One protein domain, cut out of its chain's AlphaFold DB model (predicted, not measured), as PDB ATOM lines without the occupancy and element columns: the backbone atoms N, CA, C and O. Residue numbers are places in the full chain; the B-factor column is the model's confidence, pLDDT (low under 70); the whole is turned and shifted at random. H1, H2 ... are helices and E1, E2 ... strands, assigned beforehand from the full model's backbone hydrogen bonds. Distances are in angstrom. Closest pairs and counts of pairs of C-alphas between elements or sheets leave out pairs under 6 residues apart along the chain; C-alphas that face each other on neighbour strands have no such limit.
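AT A GLANCE: This is residues 3 to 72 of the 72 residues of the protein "Histone deacetylase" of Clostridiaceae bacterium (UniProt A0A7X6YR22). What shape does the backbone make? It is one sheet of five strands with a single helix, H1, over one face and no named helix over the other; H1 runs along the strands, over E3 and E4. What is it made of? The printed part has 70 residues, with named elements in the order E1, E2, E3, H1, E4, E5; the sheet's order is E1, E2, E3, E4, E5, mixed, and the class is mixed, helices and strands. How is it proportioned? It is compact, with a radius of gyration of the C-alphas of 12.0 A, yet elongated, spanning 39 by 20 by 17 A.

HOW THE PARTS SIT: How does the sheet begin? E1, residues 3 to 5, E2, residues 15 to 20, and E3, residues 26 to 32, form a meander, each strand the antiparallel neighbour of the one before. In the hairpin of E1 and E2, N 4 and O 16 are 2.8 A apart, and in that of E2 and E3, N 17 and O 29 are 2.7 A apart, both within hydrogen-bond range. Where is the helix? H1, residues 38 to 51, is on the sheet at a height over the sheet of 8.3 A, at 13 degrees to E3 on the local plane. It touches E3, the closest C-alphas being those of Ile 32 and Gly 44, 5.9 A apart; every O i to N i+4 pair in H1 is within hydrogen-bond range. How does the sheet go on? E4, residues 58 to 63, is parallel to E3, with N 30 and O 60 at 2.8 A, and E3, H1 and E4 form a strand-helix-strand unit, two parallel neighbour strands with a helix between, whose crossover is right-handed. H1 touches E4, the closest C-alphas being those of Phe 48 and Leu 61, 6.3 A apart, and lies only just over it, with 3 of its 14 C-alphas falling on E4. E5, residues 68 to 71, forms an antiparallel hairpin with E4, with N 63 and O 68 at 2.8 A.

IN THESE COORDINATES: Where does E1 begin? C-alpha 3 is at (228.179, 148.292, 144.703), and E1 is 6.7 A long. How long are the others? E2 measures 16.5 A, E3 20.3 A, H1 20.0 A, E4 16.7 A and E5 10.5 A. Where do H1 and E5 lie? H1 begins with C-alpha 38 at (214.183, 157.360, 158.136), and E5 ends with C-alpha 71 at (222.276, 164.954, 139.696).

THE WHOLE: How far does it reach? The two C-alphas farthest apart are those of Asp 10 and Arg 23, 39.0 A. Is anything missing or uncertain? The printed part has no cut and no long link; its mean pLDDT is 95.6, and no printed residue is under 70.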
ATOM      1  N   GLN A   3     229.365 147.898 143.945       95.88
ATOM      2  CA  GLN A   3     228.179 148.292 144.703       95.88
ATOM      3  C   GLN A   3     228.359 147.931 146.169       95.88
ATOM      4  O   GLN A   3     228.817 146.835 146.485       95.88
ATOM      5  N   GLU A   4     227.998 148.858 147.039       96.12
ATOM      6  CA  GLU A   4     228.096 148.735 148.483       96.12
ATOM      7  C   GLU A   4     226.704 148.951 149.067       96.12
ATOM      8  O   GLU A   4     226.030 149.932 148.760       96.12
ATOM      9  N   PHE A   5     226.255 148.011 149.890       95.00
ATOM     10  CA  PHE A   5     224.944 148.072 150.522       95.00
ATOM     11  C   PHE A   5     225.125 148.310 152.013       95.00
ATOM     12  O   PHE A   5     225.845 147.569 152.686       95.00
ATOM     13  N   LYS A   6     224.448 149.327 152.548       94.06
ATOM     14  CA  LYS A   6     224.367 149.528 153.992       94.06
ATOM     15  C   LYS A   6     223.463 148.455 154.580       94.06
ATOM     16  O   LYS A   6     222.275 148.419 154.280       94.06
ATOM     17  N   ILE A   7     224.010 147.618 155.454       95.31
ATOM     18  CA  ILE A   7     223.211 146.651 156.208       95.31
ATOM     19  C   ILE A   7     222.263 147.421 157.134       95.31
ATOM     20  O   ILE A   7     222.677 148.330 157.856       95.31
ATOM     21  N   CYS A   8     220.984 147.061 157.105       96.44
ATOM     22  CA  CYS A   8     219.954 147.629 157.961       96.44
ATOM     23  C   CYS A   8     219.010 146.511 158.408       96.44
ATOM     24  O   CYS A   8     218.678 145.632 157.617       96.44
ATOM     25  N   ALA A   9     218.597 146.537 159.676       96.31
ATOM     26  CA  ALA A   9     217.640 145.570 160.210       96.31
ATOM     27  C   ALA A   9     216.191 145.892 159.799       96.31
ATOM     28  O   ALA A   9     215.369 144.988 159.696       96.31
ATOM     29  N   ASP A  10     215.896 147.168 159.527       96.44
ATOM     30  CA  ASP A  10     214.526 147.666 159.344       96.44
ATOM     31  C   ASP A  10     214.116 147.824 157.875       96.44
ATOM     32  O   ASP A  10     212.942 148.018 157.565       96.44
ATOM     33  N   CYS A  11     215.076 147.817 156.946       96.81
ATOM     34  CA  CYS A  11     214.807 148.013 155.524       96.81
ATOM     35  C   CYS A  11     215.913 147.400 154.647       96.81
ATOM     36  O   CYS A  11     216.962 147.025 155.167       96.81
ATOM     37  N   PRO A  12     215.744 147.360 153.308       95.81
ATOM     38  CA  PRO A  12     216.766 146.839 152.393       95.81
ATOM     39  C   PRO A  12     218.117 147.575 152.424       95.81
ATOM     40  O   PRO A  12     219.083 147.082 151.849       95.81
ATOM     41  N   GLY A  13     218.181 148.750 153.060       96.69
ATOM     42  CA  GLY A  13     219.396 149.547 153.167       96.69
ATOM     43  C   GLY A  13     219.693 150.412 151.941       96.69
ATOM     44  O   GLY A  13     219.104 150.255 150.871       96.69
ATOM     45  N   VAL A  14     220.601 151.372 152.111       97.94
ATOM     46  CA  VAL A  14     221.059 152.254 151.025       97.94
ATOM     47  C   VAL A  14     222.050 151.504 150.141       97.94
ATOM     48  O   VAL A  14     222.935 150.824 150.654       97.94
ATOM     49  N   ASN A  15     221.926 151.660 148.826       97.88
ATOM     50  CA  ASN A  15     222.866 151.125 147.842       97.88
ATOM     51  C   ASN A  15     223.728 152.264 147.285       97.88
ATOM     52  O   ASN A  15     223.195 153.254 146.783       97.88
ATOM     53  N   VAL A  16     225.045 152.116 147.357       97.75
ATOM     54  CA  VAL A  16     226.028 153.049 146.805       97.75
ATOM     55  C   VAL A  16     226.762 152.365 145.662       97.75
ATOM     56  O   VAL A  16     227.308 151.276 145.804       97.75
ATOM     57  N   ILE A  17     226.775 153.009 144.507       97.12
ATOM     58  CA  ILE A  17     227.336 152.502 143.265       97.12
ATOM     59  C   ILE A  17     228.553 153.349 142.929       97.12
ATOM     60  O   ILE A  17     228.431 154.542 142.670       97.12
ATOM     61  N   HIS A  18     229.714 152.715 142.871       95.81
ATOM     62  CA  HIS A  18     230.945 153.309 142.378       95.81
ATOM     63  C   HIS A  18     231.205 152.794 140.965       95.81
ATOM     64  O   HIS A  18     231.359 151.588 140.728       95.81
ATOM     65  N   SER A  19     231.257 153.710 140.007       95.44
ATOM     66  CA  SER A  19     231.611 153.397 138.628       95.44
ATOM     67  C   SER A  19     232.890 154.122 138.249       95.44
ATOM     68  O   SER A  19     233.119 155.255 138.658       95.44
ATOM     69  N   THR A  20     233.745 153.458 137.487       95.19
ATOM     70  CA  THR A  20     234.980 154.033 136.958       95.19
ATOM     71  C   THR A  20     235.169 153.477 135.560       95.19
ATOM     72  O   THR A  20     234.904 152.293 135.343       95.19
ATOM     73  N   ASN A  21     235.554 154.331 134.619       93.00
ATOM     74  CA  ASN A  21     235.842 153.928 133.247       93.00
ATOM     75  C   ASN A  21     237.355 153.769 133.022       93.00
ATOM     76  O   ASN A  21     238.170 154.220 133.827       93.00
ATOM     77  N   ASP A  22     237.729 153.195 131.880       93.38
ATOM     78  CA  ASP A  22     239.137 152.965 131.516       93.38
ATOM     79  C   ASP A  22     239.925 154.265 131.268       93.38
ATOM     80  O   ASP A  22     241.149 154.252 131.177       93.38
ATOM     81  N   ARG A  23     239.231 155.407 131.173       91.75
ATOM     82  CA  ARG A  23     239.832 156.745 131.048       91.75
ATOM     83  C   ARG A  23     240.107 157.392 132.411       91.75
ATOM     84  O   ARG A  23     240.596 158.517 132.452       91.75
ATOM     85  N   GLY A  24     239.788 156.706 133.510       89.44
ATOM     86  CA  GLY A  24     239.984 157.184 134.878       89.44
ATOM     87  C   GLY A  24     238.877 158.100 135.407       89.44
ATOM     88  O   GLY A  24     238.967 158.553 136.548       89.44
ATOM     89  N   ASP A  25     237.815 158.360 134.638       93.25
ATOM     90  CA  ASP A  25     236.654 159.076 135.163       93.25
ATOM     91  C   ASP A  25     235.887 158.173 136.130       93.25
ATOM     92  O   ASP A  25     235.666 156.993 135.845       93.25
ATOM     93  N   SER A  26     235.396 158.743 137.229       94.44
ATOM     94  CA  SER A  26     234.562 158.037 138.199       94.44
ATOM     95  C   SER A  26     233.216 158.719 138.414       94.44
ATOM     96  O   SER A  26     233.089 159.930 138.255       94.44
ATOM     97  N   LEU A  27     232.201 157.932 138.758       95.56
ATOM     98  CA  LEU A  27     230.851 158.383 139.083       95.56
ATOM     99  C   LEU A  27     230.386 157.690 140.362       95.56
ATOM    100  O   LEU A  27     230.734 156.527 140.599       95.56
ATOM    101  N   ILE A  28     229.562 158.383 141.145       97.31
ATOM    102  CA  ILE A  28     228.913 157.823 142.335       97.31
ATOM    103  C   ILE A  28     227.397 157.900 142.178       97.31
ATOM    104  O   ILE A  28     226.844 158.952 141.878       97.31
ATOM    105  N   GLY A  29     226.712 156.786 142.397       97.50
ATOM    106  CA  GLY A  29     225.258 156.735 142.498       97.50
ATOM    107  C   GLY A  29     224.840 156.319 143.898       97.50
ATOM    108  O   GLY A  29     225.318 155.311 144.397       97.50
ATOM    109  N   VAL A  30     223.932 157.054 144.523       98.06
ATOM    110  CA  VAL A  30     223.295 156.676 145.785       98.06
ATOM    111  C   VAL A  30     221.836 156.347 145.500       98.06
ATOM    112  O   VAL A  30     221.133 157.105 144.834       98.06
ATOM    113  N   GLN A  31     221.369 155.204 145.983       98.19
ATOM    114  CA  GLN A  31     220.000 154.751 145.798       98.19
ATOM    115  C   GLN A  31     219.363 154.461 147.155       98.19
ATOM    116  O   GLN A  31     219.772 153.544 147.871       98.19
ATOM    117  N   ILE A  32     218.324 155.230 147.476       98.31
ATOM    118  CA  ILE A  32     217.465 155.015 148.638       98.31
ATOM    119  C   ILE A  32     216.286 154.138 148.177       98.31
ATOM    120  O   ILE A  32     215.569 154.511 147.237       98.31
ATOM    121  N   PRO A  33     216.077 152.947 148.769       97.44
ATOM    122  CA  PRO A  33     215.002 152.047 148.363       97.44
ATOM    123  C   PRO A  33     213.622 152.610 148.719       97.44
ATOM    124  O   PRO A  33     213.472 153.427 149.622       97.44
ATOM    125  N   ARG A  34     212.572 152.111 148.049       96.94
ATOM    126  CA  ARG A  34     211.187 152.578 148.255       96.94
ATOM    127  C   ARG A  34     210.715 152.449 149.710       96.94
ATOM    128  O   ARG A  34     209.933 153.269 150.162       96.94
ATOM    129  N   GLN A  35     211.193 151.428 150.419       96.38
ATOM    130  CA  GLN A  35     210.833 151.114 151.807       96.38
ATOM    131  C   GLN A  35     211.919 151.560 152.802       96.38
ATOM    132  O   GLN A  35     212.077 150.952 153.854       96.38
ATOM    133  N   ALA A  36     212.742 152.553 152.453       97.38
ATOM    134  CA  ALA A  36     213.817 153.004 153.329       97.38
ATOM    135  C   ALA A  36     213.271 153.534 154.663       97.38
ATOM    136  O   ALA A  36     212.394 154.399 154.676       97.38
ATOM    137  N   CYS A  37     213.839 153.065 155.778       97.56
ATOM    138  CA  CYS A  37     213.589 153.669 157.085       97.56
ATOM    139  C   CYS A  37     214.169 155.101 157.135       97.56
ATOM    140  O   CYS A  37     215.089 155.406 156.365       97.56
ATOM    141  N   PRO A  38     213.703 155.976 158.048       97.00
ATOM    142  CA  PRO A  38     214.183 157.360 158.136       97.00
ATOM    143  C   PRO A  38     215.710 157.476 158.253       97.00
ATOM    144  O   PRO A  38     216.320 158.331 157.617       97.00
ATOM    145  N   THR A  39     216.350 156.556 158.983       97.50
ATOM    146  CA  THR A  39     217.814 156.502 159.117       97.50
ATOM    147  C   THR A  39     218.512 156.219 157.787       97.50
ATOM    148  O   THR A  39     219.547 156.813 157.494       97.50
ATOM    149  N   CYS A  40     217.968 155.322 156.957       97.69
ATOM    150  CA  CYS A  40     218.529 155.043 155.634       97.69
ATOM    151  C   CYS A  40     218.221 156.155 154.625       97.69
ATOM    152  O   CYS A  40     219.049 156.416 153.760       97.69
ATOM    153  N   GLN A  41     217.082 156.844 154.748       97.50
ATOM    154  CA  GLN A  41     216.813 158.035 153.940       97.50
ATOM    155  C   GLN A  41     217.861 159.118 154.227       97.50
ATOM    156  O   GLN A  41     218.573 159.529 153.314       97.50
ATOM    157  N   LEU A  42     218.031 159.495 155.502       97.62
ATOM    158  CA  LEU A  42     219.011 160.500 155.930       97.62
ATOM    159  C   LEU A  42     220.437 160.132 155.494       97.62
ATOM    160  O   LEU A  42     221.166 160.972 154.974       97.62
ATOM    161  N   GLU A  43     220.825 158.865 155.661       97.50
ATOM    162  CA  GLU A  43     222.132 158.385 155.217       97.50
ATOM    163  C   GLU A  43     222.322 158.540 153.705       97.50
ATOM    164  O   GLU A  43     223.392 158.951 153.272       97.50
ATOM    165  N   GLY A  44     221.308 158.227 152.895       97.38
ATOM    166  CA  GLY A  44     221.407 158.375 151.446       97.38
ATOM    167  C   GLY A  44     221.670 159.823 151.026       97.38
ATOM    168  O   GLY A  44     222.544 160.068 150.194       97.38
ATOM    169  N   TYR A  45     220.991 160.787 151.653       97.81
ATOM    170  CA  TYR A  45     221.279 162.209 151.440       97.81
ATOM    171  C   TYR A  45     222.688 162.584 151.915       97.81
ATOM    172  O   TYR A  45     223.429 163.220 151.167       97.81
ATOM    173  N   ARG A  46     223.112 162.111 153.096       97.38
ATOM    174  CA  ARG A  46     224.469 162.345 153.621       97.38
ATOM    175  C   ARG A  46     225.552 161.835 152.669       97.38
ATOM    176  O   ARG A  46     226.493 162.559 152.362       97.38
ATOM    177  N   LEU A  47     225.407 160.613 152.161       96.69
ATOM    178  CA  LEU A  47     226.351 160.003 151.219       96.69
ATOM    179  C   LEU A  47     226.414 160.775 149.897       96.69
ATOM    180  O   LEU A  47     227.487 160.916 149.311       96.69
ATOM    181  N   PHE A  48     225.284 161.306 149.431       96.56
ATOM    182  CA  PHE A  48     225.237 162.139 148.231       96.56
ATOM    183  C   PHE A  48     225.942 163.491 148.420       96.56
ATOM    184  O   PHE A  48     226.634 163.956 147.511       96.56
ATOM    185  N   GLU A  49     225.812 164.108 149.595       95.38
ATOM    186  CA  GLU A  49     226.550 165.324 149.956       95.38
ATOM    187  C   GLU A  49     228.049 165.059 150.136       95.38
ATOM    188  O   GLU A  49     228.886 165.855 149.710       95.38
ATOM    189  N   GLU A  50     228.424 163.923 150.722       94.56
ATOM    190  CA  GLU A  50     229.824 163.512 150.842       94.56
ATOM    191  C   GLU A  50     230.453 163.230 149.477       94.56
ATOM    192  O   GLU A  50     231.594 163.633 149.239       94.56
ATOM    193  N   ALA A  51     229.698 162.639 148.547       92.38
ATOM    194  CA  ALA A  51     230.135 162.446 147.168       92.38
ATOM    195  C   ALA A  51     230.448 163.777 146.462       92.38
ATOM    196  O   ALA A  51     231.338 163.809 145.616       92.38
ATOM    197  N   ALA A  52     229.799 164.887 146.838       90.75
ATOM    198  CA  ALA A  52     230.112 166.215 146.297       90.75
ATOM    199  C   ALA A  52     231.512 166.716 146.693       90.75
ATOM    200  O   ALA A  52     232.087 167.559 146.008       90.75
ATOM    201  N   LYS A  53     232.082 166.190 147.782       92.31
ATOM    202  CA  LYS A  53     233.454 166.498 148.219       92.31
ATOM    203  C   LYS A  53     234.494 165.617 147.519       92.31
ATOM    204  O   LYS A  53     235.692 165.878 147.625       92.31
ATOM    205  N   MET A  54     234.061 164.567 146.820       89.44
ATOM    206  CA  MET A  54     234.941 163.655 146.094       89.44
ATOM    207  C   MET A  54     235.233 164.191 144.689       89.44
ATOM    208  O   MET A  54     234.384 164.808 144.052       89.44
ATOM    209  N   LYS A  55     236.433 163.915 144.162       87.50
ATOM    210  CA  LYS A  55     236.817 164.258 142.780       87.50
ATOM    211  C   LYS A  55     236.222 163.264 141.773       87.50
ATOM    212  O   LYS A  55     236.956 162.573 141.072       87.50
ATOM    213  N   VAL A  56     234.898 163.168 141.741       92.06
ATOM    214  CA  VAL A  56     234.155 162.342 140.783       92.06
ATOM    215  C   VAL A  56     233.587 163.218 139.671       92.06
ATOM    216  O   VAL A  56     233.295 164.392 139.874       92.06
ATOM    217  N   LYS A  57     233.428 162.651 138.477       94.25
ATOM    218  CA  LYS A  57     232.889 163.343 137.297       94.25
ATOM    219  C   LYS A  57     231.393 163.633 137.401       94.25
ATOM    220  O   LYS A  57     230.871 164.438 136.640       94.25
ATOM    221  N   GLY A  58     230.707 162.948 138.306       95.00
ATOM    222  CA  GLY A  58     229.280 163.092 138.502       95.00
ATOM    223  C   GLY A  58     228.791 162.254 139.666       95.00
ATOM    224  O   GLY A  58     229.305 161.162 139.946       95.00
ATOM    225  N   ARG A  59     227.776 162.784 140.334       96.19
ATOM    226  CA  ARG A  59     227.082 162.129 141.437       96.19
ATOM    227  C   ARG A  59     225.584 162.136 141.183       96.19
ATOM    228  O   ARG A  59     225.021 163.099 140.663       96.19
ATOM    229  N   PHE A  60     224.931 161.065 141.605       97.88
ATOM    230  CA  PHE A  60     223.501 160.871 141.423       97.88
ATOM    231  C   PHE A  60     222.873 160.379 142.718       97.88
ATOM    232  O   PHE A  60     223.455 159.538 143.400       97.88
ATOM    233  N   LEU A  61     221.680 160.865 143.034       97.94
ATOM    234  CA  LEU A  61     220.845 160.340 144.106       97.94
ATOM    235  C   LEU A  61     219.484 159.980 143.528       97.94
ATOM    236  O   LEU A  61     218.813 160.822 142.940       97.94
ATOM    237  N   GLN A  62     219.074 158.731 143.717       98.25
ATOM    238  CA  GLN A  62     217.723 158.274 143.426       98.25
ATOM    239  C   GLN A  62     217.025 157.918 144.734       98.25
ATOM    240  O   GLN A  62     217.300 156.872 145.329       98.25
ATOM    241  N   ASP A  63     216.085 158.758 145.148       97.81
ATOM    242  CA  ASP A  63     215.222 158.489 146.286       97.81
ATOM    243  C   ASP A  63     213.895 157.887 145.825       97.81
ATOM    244  O   ASP A  63     212.966 158.574 145.403       97.81
ATOM    245  N   LYS A  64     213.792 156.557 145.911       97.12
ATOM    246  CA  LYS A  64     212.574 155.834 145.518       97.12
ATOM    247  C   LYS A  64     211.476 155.914 146.579       97.12
ATOM    248  O   LYS A  64     210.349 155.519 146.274       97.12
ATOM    249  N   SER A  65     211.796 156.349 147.801       95.06
ATOM    250  CA  SER A  65     210.828 156.502 148.894       95.06
ATOM    251  C   SER A  65     209.999 157.775 148.717       95.06
ATOM    252  O   SER A  65     208.777 157.721 148.825       95.06
ATOM    253  N   SER A  66     210.644 158.874 148.313       95.06
ATOM    254  CA  SER A  66     210.001 160.163 148.014       95.06
ATOM    255  C   SER A  66     209.786 160.422 146.515       95.06
ATOM    256  O   SER A  66     209.195 161.431 146.137       95.06
ATOM    257  N   ASN A  67     210.230 159.498 145.652       95.00
ATOM    258  CA  ASN A  67     210.205 159.626 144.192       95.00
ATOM    259  C   ASN A  67     210.989 160.852 143.678       95.00
ATOM    260  O   ASN A  67     210.558 161.531 142.745       95.00
ATOM    261  N   GLN A  68     212.142 161.127 144.290       96.94
ATOM    262  CA  GLN A  68     213.029 162.232 143.937       96.94
ATOM    263  C   GLN A  68     214.302 161.739 143.245       96.94
ATOM    264  O   GLN A  68     214.764 160.611 143.440       96.94
ATOM    265  N   TYR A  69     214.880 162.609 142.421       97.06
ATOM    266  CA  TYR A  69     216.138 162.359 141.734       97.06
ATOM    267  C   TYR A  69     216.990 163.624 141.701       97.06
ATOM    268  O   TYR A  69     216.493 164.698 141.361       97.06
ATOM    269  N   PHE A  70     218.277 163.480 142.007       96.25
ATOM    270  CA  PHE A  70     219.248 164.567 141.988       96.25
ATOM    271  C   PHE A  70     220.486 164.156 141.195       96.25
ATOM    272  O   PHE A  70     220.946 163.016 141.277       96.25
ATOM    273  N   ALA A  71     221.043 165.108 140.454       94.69
ATOM    274  CA  ALA A  71     222.276 164.954 139.696       94.69
ATOM    275  C   ALA A  71     223.139 166.207 139.863       94.69
ATOM    276  O   ALA A  71     222.604 167.319 139.898       94.69
ATOM    277  N   GLY A  72     224.456 166.034 139.953       82.62
ATOM    278  CA  GLY A  72     225.415 167.138 139.895       82.62
ATOM    279  C   GLY A  72     226.804 166.708 140.289       82.62
ATOM    280  O   GLY A  72     227.231 165.627 139.825       82.62
TER     281      GLY A  72